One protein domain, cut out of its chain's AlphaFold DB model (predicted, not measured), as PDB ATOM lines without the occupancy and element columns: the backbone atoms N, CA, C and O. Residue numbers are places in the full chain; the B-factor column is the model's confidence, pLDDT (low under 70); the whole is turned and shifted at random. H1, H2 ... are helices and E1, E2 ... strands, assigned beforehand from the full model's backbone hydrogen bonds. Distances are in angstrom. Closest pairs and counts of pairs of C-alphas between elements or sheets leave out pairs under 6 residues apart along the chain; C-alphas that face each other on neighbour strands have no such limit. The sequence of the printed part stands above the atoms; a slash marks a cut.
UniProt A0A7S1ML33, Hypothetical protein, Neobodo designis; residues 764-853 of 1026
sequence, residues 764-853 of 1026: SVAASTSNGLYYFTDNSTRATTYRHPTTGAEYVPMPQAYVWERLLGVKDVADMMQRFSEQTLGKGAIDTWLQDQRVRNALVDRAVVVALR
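AT A GLANCE: This is residues 764 to 853 of the 1026 residues of the protein "Hypothetical protein" of Neobodo designis (UniProt A0A7S1ML33). A hairpin of two antiparallel strands, E1 and E2, with the long link after it, makes one end of a rod; four crossed helices, H1 to H4, cluster at the other, H1 nearest the middle. The 90 printed residues, class mixed, run E1 E2 H1 H2 H3 H4, only just loose, close to compact: radius of gyration of the C-alphas 14.7 A, spans 46 by 21 by 19 A.

HOW THE PARTS SIT: Start at the hairpin of E1, residues 764 to 768, and E2, residues 773 to 778; N 766 and O 775 are within hydrogen-bond range at 3.1 A. Next comes H1, residues 799 to 805; its closest C-alpha pair with E1 is Tyr 802 and Ala 767, 6.4 A. H2, residues 810 to 820, touches H3, residues 827 to 835, closest C-alphas Val 810 and Asp 831, 5.8 A. H4, residues 842 to 852, touches H2 about perpendicular at 88 degrees, closest C-alphas Met 817 and Ala 847, 5.3 A. H4 touches H1 too, closest C-alphas Asp 845 and Pro 799, 5.9 A. Every O i to N i+4 pair is within hydrogen-bond range in H1, H3 and H4, and 5 of 7 in H2.

IN THESE COORDINATES: Find C-alpha 764 at (121.362, 126.873, 229.450), where E1 begins; E2 spans 16.3 A, H2 15.8 A. H4 spans 15.2 A to C-alpha 852 at (121.422, 142.643, 214.517).

THE WHOLE: The farthest C-alphas, Thr 781 and Glu 822, are 47.7 A apart. The printed part has no cut; residues 779 to 798 form the long link. No printed residue is under 70 in pLDDT.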
ATOM      1  N   SER A 764     120.649 125.752 230.079       96.69
ATOM      2  CA  SER A 764     121.362 126.873 229.450       96.69
ATOM      3  C   SER A 764     120.375 127.836 228.771       96.69
ATOM      4  O   SER A 764     119.186 127.536 228.660       96.69
ATOM      5  N   VAL A 765     120.841 129.017 228.357       96.81
ATOM      6  CA  VAL A 765     120.002 130.085 227.786       96.81
ATOM      7  C   VAL A 765     120.738 130.855 226.692       96.81
ATOM      8  O   VAL A 765     121.943 131.073 226.797       96.81
ATOM      9  N   ALA A 766     119.998 131.274 225.665       95.69
ATOM     10  CA  ALA A 766     120.451 132.149 224.583       95.69
ATOM     11  C   ALA A 766     119.292 133.041 224.089       95.69
ATOM     12  O   ALA A 766     118.125 132.802 224.420       95.69
ATOM     13  N   ALA A 767     119.593 134.092 223.329       96.12
ATOM     14  CA  ALA A 767     118.630 135.091 222.877       96.12
ATOM     15  C   ALA A 767     118.220 134.859 221.409       96.12
ATOM     16  O   ALA A 767     119.005 135.024 220.474       96.12
ATOM     17  N   SER A 768     116.948 134.527 221.166       95.56
ATOM     18  CA  SER A 768     116.430 134.337 219.805       95.56
ATOM     19  C   SER A 768     116.296 135.678 219.086       95.56
ATOM     20  O   SER A 768     115.504 136.531 219.489       95.56
ATOM     21  N   THR A 769     117.041 135.894 217.997       90.81
ATOM     22  CA  THR A 769     116.915 137.123 217.189       90.81
ATOM     23  C   THR A 769     115.639 137.159 216.350       90.81
ATOM     24  O   THR A 769     115.166 138.246 216.024       90.81
ATOM     25  N   SER A 770     115.068 135.999 216.001       90.00
ATOM     26  CA  SER A 770     113.858 135.916 215.171       90.00
ATOM     27  C   SER A 770     112.573 136.222 215.933       90.00
ATOM     28  O   SER A 770     111.610 136.664 215.309       90.00
ATOM     29  N   ASN A 771     112.573 135.960 217.246       91.00
ATOM     30  CA  ASN A 771     111.395 136.051 218.109       91.00
ATOM     31  C   ASN A 771     111.542 137.095 219.226       91.00
ATOM     32  O   ASN A 771     110.546 137.411 219.865       91.00
ATOM     33  N   GLY A 772     112.755 137.590 219.503       94.06
ATOM     34  CA  GLY A 772     112.964 138.630 220.514       94.06
ATOM     35  C   GLY A 772     112.689 138.152 221.935       94.06
ATOM     36  O   GLY A 772     112.198 138.914 222.764       94.06
ATOM     37  N   LEU A 773     112.972 136.876 222.187       96.06
ATOM     38  CA  LEU A 773     112.757 136.175 223.446       96.06
ATOM     39  C   LEU A 773     113.999 135.350 223.783       96.06
ATOM     40  O   LEU A 773     114.685 134.847 222.887       96.06
ATOM     41  N   TYR A 774     114.268 135.180 225.072       96.62
ATOM     42  CA  TYR A 774     115.195 134.161 225.535       96.62
ATOM     43  C   TYR A 774     114.594 132.781 225.270       96.62
ATOM     44  O   TYR A 774     113.394 132.576 225.447       96.62
ATOM     45  N   TYR A 775     115.433 131.832 224.866       97.19
ATOM     46  CA  TYR A 775     115.078 130.421 224.866       97.19
ATOM     47  C   TYR A 775     116.017 129.653 225.790       97.19
ATOM     48  O   TYR A 775     117.230 129.873 225.827       97.19
ATOM     49  N   PHE A 776     115.419 128.746 226.545       98.06
ATOM     50  CA  PHE A 776     116.058 127.923 227.550       98.06
ATOM     51  C   PHE A 776     116.218 126.522 226.973       98.06
ATOM     52  O   PHE A 776     115.272 125.962 226.415       98.06
ATOM     53  N   THR A 777     117.427 125.977 227.069       97.94
ATOM     54  CA  THR A 777     117.772 124.647 226.561       97.94
ATOM     55  C   THR A 777     118.094 123.746 227.739       97.94
ATOM     56  O   THR A 777     119.017 124.030 228.503       97.94
ATOM     57  N   ASP A 778     117.370 122.642 227.877       97.81
ATOM     58  CA  ASP A 778     117.771 121.571 228.782       97.81
ATOM     59  C   ASP A 778     118.957 120.830 228.152       97.81
ATOM     60  O   ASP A 778     118.844 120.244 227.074       97.81
ATOM     61  N   ASN A 779     120.122 120.848 228.799       96.69
ATOM     62  CA  ASN A 779     121.310 120.195 228.256       96.69
ATOM     63  C   ASN A 779     121.230 118.656 228.334       96.69
ATOM     64  O   ASN A 779     122.030 117.993 227.669       96.69
ATOM     65  N   SER A 780     120.288 118.096 229.108       95.06
ATOM     66  CA  SER A 780     120.070 116.652 229.245       95.06
ATOM     67  C   SER A 780     119.179 116.083 228.133       95.06
ATOM     68  O   SER A 780     119.623 115.186 227.417       95.06
ATOM     69  N   THR A 781     117.981 116.638 227.904       96.31
ATOM     70  CA  THR A 781     117.085 116.206 226.808       96.31
ATOM     71  C   THR A 781     117.360 116.883 225.463       96.31
ATOM     72  O   THR A 781     116.906 116.394 224.432       96.31
ATOM     73  N   ARG A 782     118.088 118.011 225.455       96.12
ATOM     74  CA  ARG A 782     118.238 118.940 224.312       96.12
ATOM     75  C   ARG A 782     116.935 119.597 223.842       96.12
ATOM     76  O   ARG A 782     116.929 120.225 222.784       96.12
ATOM     77  N   ALA A 783     115.863 119.518 224.631       96.25
ATOM     78  CA  ALA A 783     114.643 120.279 224.386       96.25
ATOM     79  C   ALA A 783     114.883 121.788 224.573       96.25
ATOM     80  O   ALA A 783     115.648 122.208 225.446       96.25
ATOM     81  N   THR A 784     114.198 122.604 223.767       97.44
ATOM     82  CA  THR A 784     114.208 124.069 223.864       97.44
ATOM     83  C   THR A 784     112.806 124.609 224.139       97.44
ATOM     84  O   THR A 784     111.813 124.095 223.629       97.44
ATOM     85  N   THR A 785     112.718 125.660 224.951       97.44
ATOM     86  CA  THR A 785     111.459 126.333 225.306       97.44
ATOM     87  C   THR A 785     111.684 127.835 225.475       97.44
ATOM     88  O   THR A 785     112.745 128.256 225.928       97.44
ATOM     89  N   TYR A 786     110.692 128.655 225.127       97.44
ATOM     90  CA  TYR A 786     110.708 130.103 225.393       97.44
ATOM     91  C   TYR A 786     110.272 130.451 226.827       97.44
ATOM     92  O   TYR A 786     110.499 131.565 227.297       97.44
ATOM     93  N   ARG A 787     109.689 129.483 227.546       97.31
ATOM     94  CA  ARG A 787     109.269 129.604 228.947       97.31
ATOM     95  C   ARG A 787     110.380 129.150 229.880       97.31
ATOM     96  O   ARG A 787     110.902 128.047 229.729       97.31
ATOM     97  N   HIS A 788     110.715 129.988 230.851       97.75
ATOM     98  CA  HIS A 788     111.748 129.717 231.844       97.75
ATOM     99  C   HIS A 788     111.356 128.523 232.734       97.75
ATOM    100  O   HIS A 788     110.256 128.525 233.298       97.75
ATOM    101  N   PRO A 789     112.236 127.520 232.916       96.44
ATOM    102  CA  PRO A 789     111.876 126.223 233.500       96.44
ATOM    103  C   PRO A 789     111.362 126.288 234.946       96.44
ATOM    104  O   PRO A 789     110.602 125.418 235.354       96.44
ATOM    105  N   THR A 790     111.744 127.313 235.717       96.31
ATOM    106  CA  THR A 790     111.332 127.476 237.127       96.31
ATOM    107  C   THR A 790     110.104 128.372 237.309       96.31
ATOM    108  O   THR A 790     109.500 128.355 238.375       96.31
ATOM    109  N   THR A 791     109.754 129.210 236.325       96.88
ATOM    110  CA  THR A 791     108.723 130.262 236.498       96.88
ATOM    111  C   THR A 791     107.618 130.239 235.448       96.88
ATOM    112  O   THR A 791     106.647 130.976 235.588       96.88
ATOM    113  N   GLY A 792     107.752 129.454 234.374       96.38
ATOM    114  CA  GLY A 792     106.784 129.390 233.274       96.38
ATOM    115  C   GLY A 792     106.693 130.658 232.410       96.38
ATOM    116  O   GLY A 792     106.080 130.614 231.347       96.38
ATOM    117  N   ALA A 793     107.313 131.762 232.829       96.88
ATOM    118  CA  ALA A 793     107.281 133.049 232.146       96.88
ATOM    119  C   ALA A 793     108.240 133.105 230.946       96.88
ATOM    120  O   ALA A 793     109.300 132.472 230.936       96.88
ATOM    121  N   GLU A 794     107.871 133.902 229.946       96.62
ATOM    122  CA  GLU A 794     108.674 134.191 228.756       96.62
ATOM    123  C   GLU A 794     109.396 135.530 228.972       96.62
ATOM    124  O   GLU A 794     108.792 136.493 229.446       96.62
ATOM    125  N   TYR A 795     110.697 135.597 228.673       95.94
ATOM    126  CA  TYR A 795     111.533 136.760 229.004       95.94
ATOM    127  C   TYR A 795     112.117 137.417 227.754       95.94
ATOM    128  O   TYR A 795     112.668 136.745 226.881       95.94
ATOM    129  N   VAL A 796     112.056 138.749 227.704       95.62
ATOM    130  CA  VAL A 796     112.592 139.559 226.602       95.62
ATOM    131  C   VAL A 796     114.068 139.922 226.866       95.62
ATOM    132  O   VAL A 796     114.365 140.562 227.877       95.62
ATOM    133  N   PRO A 797     115.016 139.554 225.983       95.56
ATOM    134  CA  PRO A 797     116.407 139.993 226.045       95.56
ATOM    135  C   PRO A 797     116.560 141.476 225.703       95.56
ATOM    136  O   PRO A 797     116.119 141.950 224.650       95.56
ATOM    137  N   MET A 798     117.274 142.200 226.566       95.50
ATOM    138  CA  MET A 798     117.758 143.548 226.265       95.50
ATOM    139  C   MET A 798     118.750 143.508 225.086       95.50
ATOM    140  O   MET A 798     119.442 142.496 224.925       95.50
ATOM    141  N   PRO A 799     118.892 144.580 224.280       96.75
ATOM    142  CA  PRO A 799     119.785 144.563 223.120       96.75
ATOM    143  C   PRO A 799     121.242 144.218 223.485       96.75
ATOM    144  O   PRO A 799     121.894 143.503 222.726       96.75
ATOM    145  N   GLN A 800     121.717 144.613 224.678       96.31
ATOM    146  CA  GLN A 800     123.019 144.220 225.242       96.31
ATOM    147  C   GLN A 800     123.273 142.706 225.203       96.31
ATOM    148  O   GLN A 800     124.390 142.286 224.901       96.31
ATOM    149  N   ALA A 801     122.260 141.879 225.488       95.06
ATOM    150  CA  ALA A 801     122.414 140.426 225.560       95.06
ATOM    151  C   ALA A 801     122.866 139.841 224.211       95.06
ATOM    152  O   ALA A 801     123.779 139.022 224.167       95.06
ATOM    153  N   TYR A 802     122.307 140.343 223.106       95.69
ATOM    154  CA  TYR A 802     122.699 139.950 221.751       95.69
ATOM    155  C   TYR A 802     124.097 140.443 221.354       95.69
ATOM    156  O   TYR A 802     124.756 139.806 220.530       95.69
ATOM    157  N   VAL A 803     124.557 141.566 221.918       95.94
ATOM    158  CA  VAL A 803     125.930 142.054 221.716       95.94
ATOM    159  C   VAL A 803     126.917 141.123 222.426       95.94
ATOM    160  O   VAL A 803     127.891 140.684 221.816       95.94
ATOM    161  N   TRP A 804     126.630 140.754 223.680       94.31
ATOM    162  CA  TRP A 804     127.458 139.836 224.469       94.31
ATOM    163  C   TRP A 804     127.478 138.413 223.890       94.31
ATOM    164  O   TRP A 804     128.555 137.838 223.761       94.31
ATOM    165  N   GLU A 805     126.331 137.864 223.476       92.19
ATOM    166  CA  GLU A 805     126.238 136.526 222.864       92.19
ATOM    167  C   GLU A 805     127.038 136.427 221.553       92.19
ATOM    168  O   GLU A 805     127.606 135.382 221.237       92.19
ATOM    169  N   ARG A 806     127.148 137.535 220.808       92.75
ATOM    170  CA  ARG A 806     127.952 137.628 219.579       92.75
ATOM    171  C   ARG A 806     129.406 138.058 219.805       92.75
ATOM    172  O   ARG A 806     130.121 138.244 218.822       92.75
ATOM    173  N   LEU A 807     129.841 138.213 221.060       93.56
ATOM    174  CA  LEU A 807     131.183 138.678 221.450       93.56
ATOM    175  C   LEU A 807     131.583 140.027 220.811       93.56
ATOM    176  O   LEU A 807     132.761 140.285 220.563       93.56
ATOM    177  N   LEU A 808     130.599 140.886 220.537       93.69
ATOM    178  CA  LEU A 808     130.799 142.198 219.922       93.69
ATOM    179  C   LEU A 808     131.295 143.212 220.966       93.69
ATOM    180  O   LEU A 808     130.823 143.241 222.105       93.69
ATOM    181  N   GLY A 809     132.257 144.051 220.585       93.19
ATOM    182  CA  GLY A 809     132.882 145.027 221.470       93.19
ATOM    183  C   GLY A 809     132.270 146.427 221.391       93.19
ATOM    184  O   GLY A 809     131.437 146.738 220.540       93.19
ATOM    185  N   VAL A 810     132.775 147.325 222.247       94.69
ATOM    186  CA  VAL A 810     132.419 148.760 222.257       94.69
ATOM    187  C   VAL A 810     132.601 149.401 220.872       94.69
ATOM    188  O   VAL A 810     131.823 150.270 220.487       94.69
ATOM    189  N   LYS A 811     133.616 148.960 220.107       95.12
ATOM    190  CA  LYS A 811     133.851 149.448 218.743       95.12
ATOM    191  C   LYS A 811     132.742 149.002 217.790       95.12
ATOM    192  O   LYS A 811     132.214 149.839 217.079       95.12
ATOM    193  N   ASP A 812     132.365 147.727 217.790       95.62
ATOM    194  CA  ASP A 812     131.354 147.214 216.860       95.62
ATOM    195  C   ASP A 812     129.996 147.896 217.075       95.62
ATOM    196  O   ASP A 812     129.311 148.220 216.111       95.62
ATOM    197  N   VAL A 813     129.640 148.199 218.329       93.19
ATOM    198  CA  VAL A 813     128.432 148.976 218.648       93.19
ATOM    199  C   VAL A 813     128.551 150.437 218.185       93.19
ATOM    200  O   VAL A 813     127.581 150.979 217.659       93.19
ATOM    201  N   ALA A 814     129.727 151.068 218.292       94.38
ATOM    202  CA  ALA A 814     129.962 152.409 217.742       94.38
ATOM    203  C   ALA A 814     129.884 152.432 216.200       94.38
ATOM    204  O   ALA A 814     129.186 153.271 215.628       94.38
ATOM    205  N   ASP A 815     130.517 151.460 215.534       92.94
ATOM    206  CA  ASP A 815     130.486 151.258 214.080       92.94
ATOM    207  C   ASP A 815     129.059 150.926 213.578       92.94
ATOM    208  O   ASP A 815     128.748 151.157 212.406       92.94
ATOM    209  N   MET A 816     128.180 150.384 214.437       93.06
ATOM    210  CA  MET A 816     126.740 150.232 214.176       93.06
ATOM    211  C   MET A 816     125.985 151.551 214.365       93.06
ATOM    212  O   MET A 816     125.213 151.924 213.485       93.06
ATOM    213  N   MET A 817     126.215 152.281 215.462       94.31
ATOM    214  CA  MET A 817     125.571 153.579 215.703       94.31
ATOM    215  C   MET A 817     125.825 154.572 214.569       94.31
ATOM    216  O   MET A 817     124.874 155.166 214.070       94.31
ATOM    217  N   GLN A 818     127.071 154.682 214.099       92.06
ATOM    218  CA  GLN A 818     127.460 155.597 213.019       92.06
ATOM    219  C   GLN A 818     126.729 155.327 211.684       92.06
ATOM    220  O   GLN A 818     126.691 156.194 210.817       92.06
ATOM    221  N   ARG A 819     126.128 154.141 211.502       87.75
ATOM    222  CA  ARG A 819     125.326 153.791 210.311       87.75
ATOM    223  C   ARG A 819     123.840 154.129 210.443       87.75
ATOM    224  O   ARG A 819     123.135 154.098 209.441       87.75
ATOM    225  N   PHE A 820     123.358 154.388 211.660       84.50
ATOM    226  CA  PHE A 820     121.934 154.581 211.966       84.50
ATOM    227  C   PHE A 820     121.628 155.897 212.696       84.50
ATOM    228  O   PHE A 820     120.461 156.197 212.943       84.50
ATOM    229  N   SER A 821     122.647 156.685 213.046       80.94
ATOM    230  CA  SER A 821     122.496 158.021 213.617       80.94
ATOM    231  C   SER A 821     123.688 158.907 213.263       80.94
ATOM    232  O   SER A 821     124.838 158.481 213.339       80.94
ATOM    233  N   GLU A 822     123.401 160.170 212.954       82.31
ATOM    234  CA  GLU A 822     124.398 161.241 212.839       82.31
ATOM    235  C   GLU A 822     125.048 161.563 214.199       82.31
ATOM    236  O   GLU A 822     126.167 162.071 214.261       82.31
ATOM    237  N   GLN A 823     124.370 161.235 215.308       82.81
ATOM    238  CA  GLN A 823     124.882 161.432 216.661       82.81
ATOM    239  C   GLN A 823     125.802 160.277 217.069       82.81
ATOM    240  O   GLN A 823     125.359 159.198 217.474       82.81
ATOM    241  N   THR A 824     127.109 160.523 217.022       83.25
ATOM    242  CA  THR A 824     128.109 159.615 217.588       83.25
ATOM    243  C   THR A 824     128.161 159.757 219.111       83.25
ATOM    244  O   THR A 824     128.550 160.791 219.654       83.25
ATOM    245  N   LEU A 825     127.787 158.699 219.838       89.69
ATOM    246  CA  LEU A 825     128.028 158.645 221.280       89.69
ATOM    247  C   LEU A 825     129.512 158.398 221.562       89.69
ATOM    248  O   LEU A 825     130.145 157.524 220.967       89.69
ATOM    249  N   GLY A 826     130.058 159.141 222.527       93.62
ATOM    250  CA  GLY A 826     131.419 158.921 223.005       93.62
ATOM    251  C   GLY A 826     131.596 157.504 223.558       93.62
ATOM    252  O   GLY A 826     130.725 156.995 224.265       93.62
ATOM    253  N   LYS A 827     132.754 156.887 223.278       93.94
ATOM    254  CA  LYS A 827     133.089 155.490 223.624       93.94
ATOM    255  C   LYS A 827     132.687 155.085 225.053       93.94
ATOM    256  O   LYS A 827     132.198 153.979 225.247       93.94
ATOM    257  N   GLY A 828     132.866 155.979 226.030       95.38
ATOM    258  CA  GLY A 828     132.506 155.734 227.430       95.38
ATOM    259  C   GLY A 828     131.012 155.481 227.660       95.38
ATOM    260  O   GLY A 828     130.676 154.599 228.434       95.38
ATOM    261  N   ALA A 829     130.111 156.169 226.950       94.75
ATOM    262  CA  ALA A 829     128.666 155.960 227.097       94.75
ATOM    263  C   ALA A 829     128.224 154.587 226.558       94.75
ATOM    264  O   ALA A 829     127.381 153.923 227.160       94.75
ATOM    265  N   ILE A 830     128.834 154.144 225.453       96.50
ATOM    266  CA  ILE A 830     128.621 152.810 224.877       96.50
ATOM    267  C   ILE A 830     129.188 151.730 225.813       96.50
ATOM    268  O   ILE A 830     128.553 150.701 226.016       96.50
ATOM    269  N   ASP A 831     130.348 151.974 226.425       96.50
ATOM    270  CA  ASP A 831     130.954 151.071 227.407       96.50
ATOM    271  C   ASP A 831     130.104 150.957 228.689       96.50
ATOM    272  O   ASP A 831     129.811 149.851 229.129       96.50
ATOM    273  N   THR A 832     129.581 152.067 229.231       96.25
ATOM    274  CA  THR A 832     128.620 152.042 230.352       96.25
ATOM    275  C   THR A 832     127.352 151.251 230.002       96.25
ATOM    276  O   THR A 832     126.934 150.392 230.776       96.25
ATOM    277  N   TRP A 833     126.777 151.468 228.812       96.50
ATOM    278  CA  TRP A 833     125.619 150.712 228.311       96.50
ATOM    279  C   TRP A 833     125.926 149.211 228.108       96.50
ATOM    280  O   TRP A 833     125.050 148.374 228.313       96.50
ATOM    281  N   LEU A 834     127.173 148.846 227.776       96.38
ATOM    282  CA  LEU A 834     127.659 147.456 227.686       96.38
ATOM    283  C   LEU A 834     128.079 146.832 229.025       96.38
ATOM    284  O   LEU A 834     128.384 145.631 229.075       96.38
ATOM    285  N   GLN A 835     128.121 147.611 230.104       94.44
ATOM    286  CA  GLN A 835     128.467 147.129 231.440       94.44
ATOM    287  C   GLN A 835     127.238 146.855 232.314       94.44
ATOM    288  O   GLN A 835     127.319 145.960 233.155       94.44
ATOM    289  N   ASP A 836     126.110 147.530 232.069       92.81
ATOM    290  CA  ASP A 836     124.871 147.379 232.839       92.81
ATOM    291  C   ASP A 836     123.621 147.335 231.939       92.81
ATOM    292  O   ASP A 836     123.324 148.303 231.240       92.81
ATOM    293  N   GLN A 837     122.843 146.242 231.982       90.38
ATOM    294  CA  GLN A 837     121.599 146.124 231.191       90.38
ATOM    295  C   GLN A 837     120.504 147.124 231.609       90.38
ATOM    296  O   GLN A 837     119.562 147.368 230.851       90.38
ATOM    297  N   ARG A 838     120.608 147.699 232.814       88.31
ATOM    298  CA  ARG A 838     119.670 148.695 233.352       88.31
ATOM    299  C   ARG A 838     119.928 150.086 232.772       88.31
ATOM    300  O   ARG A 838     119.015 150.909 232.737       88.31
ATOM    301  N   VAL A 839     121.141 150.351 232.278       94.00
ATOM    302  CA  VAL A 839     121.472 151.595 231.575       94.00
ATOM    303  C   VAL A 839     120.895 151.513 230.165       94.00
ATOM    304  O   VAL A 839     121.413 150.815 229.296       94.00
ATOM    305  N   ARG A 840     119.795 152.230 229.933       94.38
ATOM    306  CA  ARG A 840     119.125 152.297 228.631       94.38
ATOM    307  C   ARG A 840     119.540 153.546 227.867       94.38
ATOM    308  O   ARG A 840     119.670 154.626 228.436       94.38
ATOM    309  N   ASN A 841     119.724 153.397 226.559       96.44
ATOM    310  CA  ASN A 841     119.980 154.507 225.654       96.44
ATOM    311  C   ASN A 841     119.275 154.211 224.330       96.44
ATOM    312  O   ASN A 841     119.697 153.327 223.591       96.44
ATOM    313  N   ALA A 842     118.210 154.957 224.032       95.00
ATOM    314  CA  ALA A 842     117.333 154.670 222.900       95.00
ATOM    315  C   ALA A 842     118.053 154.677 221.536       95.00
ATOM    316  O   ALA A 842     117.630 153.963 220.628       95.00
ATOM    317  N   LEU A 843     119.148 155.435 221.387       94.38
ATOM    318  CA  LEU A 843     119.943 155.460 220.156       94.38
ATOM    319  C   LEU A 843     120.799 154.195 220.014       94.38
ATOM    320  O   LEU A 843     120.804 153.590 218.942       94.38
ATOM    321  N   VAL A 844     121.468 153.758 221.091       96.38
ATOM    322  CA  VAL A 844     122.232 152.495 221.098       96.38
ATOM    323  C   VAL A 844     121.287 151.307 220.913       96.38
ATOM    324  O   VAL A 844     121.508 150.472 220.038       96.38
ATOM    325  N   ASP A 845     120.196 151.278 221.683       96.44
ATOM    326  CA  ASP A 845     119.174 150.233 221.640       96.44
ATOM    327  C   ASP A 845     118.619 150.078 220.211       96.44
ATOM    328  O   ASP A 845     118.611 148.974 219.665       96.44
ATOM    329  N   ARG A 846     118.217 151.186 219.564       95.12
ATOM    330  CA  ARG A 846     117.700 151.185 218.185       95.12
ATOM    331  C   ARG A 846     118.762 150.752 217.172       95.12
ATOM    332  O   ARG A 846     118.456 149.929 216.310       95.12
ATOM    333  N   ALA A 847     119.991 151.263 217.275       95.31
ATOM    334  CA  ALA A 847     121.075 150.894 216.366       95.31
ATOM    335  C   ALA A 847     121.388 149.390 216.436       95.31
ATOM    336  O   ALA A 847     121.487 148.740 215.397       95.31
ATOM    337  N   VAL A 848     121.469 148.816 217.641       96.31
ATOM    338  CA  VAL A 848     121.721 147.382 217.851       96.31
ATOM    339  C   VAL A 848     120.548 146.525 217.362       96.31
ATOM    340  O   VAL A 848     120.773 145.529 216.673       96.31
ATOM    341  N   VAL A 849     119.299 146.919 217.639       96.19
ATOM    342  CA  VAL A 849     118.099 146.199 217.170       96.19
ATOM    343  C   VAL A 849     118.042 146.123 215.644       96.19
ATOM    344  O   VAL A 849     117.845 145.035 215.095       96.19
ATOM    345  N   VAL A 850     118.286 147.239 214.948       93.19
ATOM    346  CA  VAL A 850     118.293 147.274 213.476       93.19
ATOM    347  C   VAL A 850     119.509 146.529 212.907       93.19
ATOM    348  O   VAL A 850     119.345 145.689 212.020       93.19
ATOM    349  N   ALA A 851     120.715 146.758 213.441       93.81
ATOM    350  CA  ALA A 851     121.949 146.130 212.959       93.81
ATOM    351  C   ALA A 851     121.943 144.599 213.099       93.81
ATOM    352  O   ALA A 851     122.337 143.884 212.174       93.81
ATOM    353  N   LEU A 852     121.482 144.082 214.242       94.19
ATOM    354  CA  LEU A 852     121.422 142.643 214.517       94.19
ATOM    355  C   LEU A 852     120.137 141.983 213.983       94.19
ATOM    356  O   LEU A 852     120.025 140.754 214.041       94.19
ATOM    357  N   ARG A 853     119.210 142.777 213.421       94.81
ATOM    358  CA  ARG A 853     117.888 142.376 212.902       94.81
ATOM    359  C   ARG A 853     117.026 141.657 213.949       94.81
ATOM    360  O   ARG A 853     116.360 140.668 213.638       94.81
TER     361      ARG A 853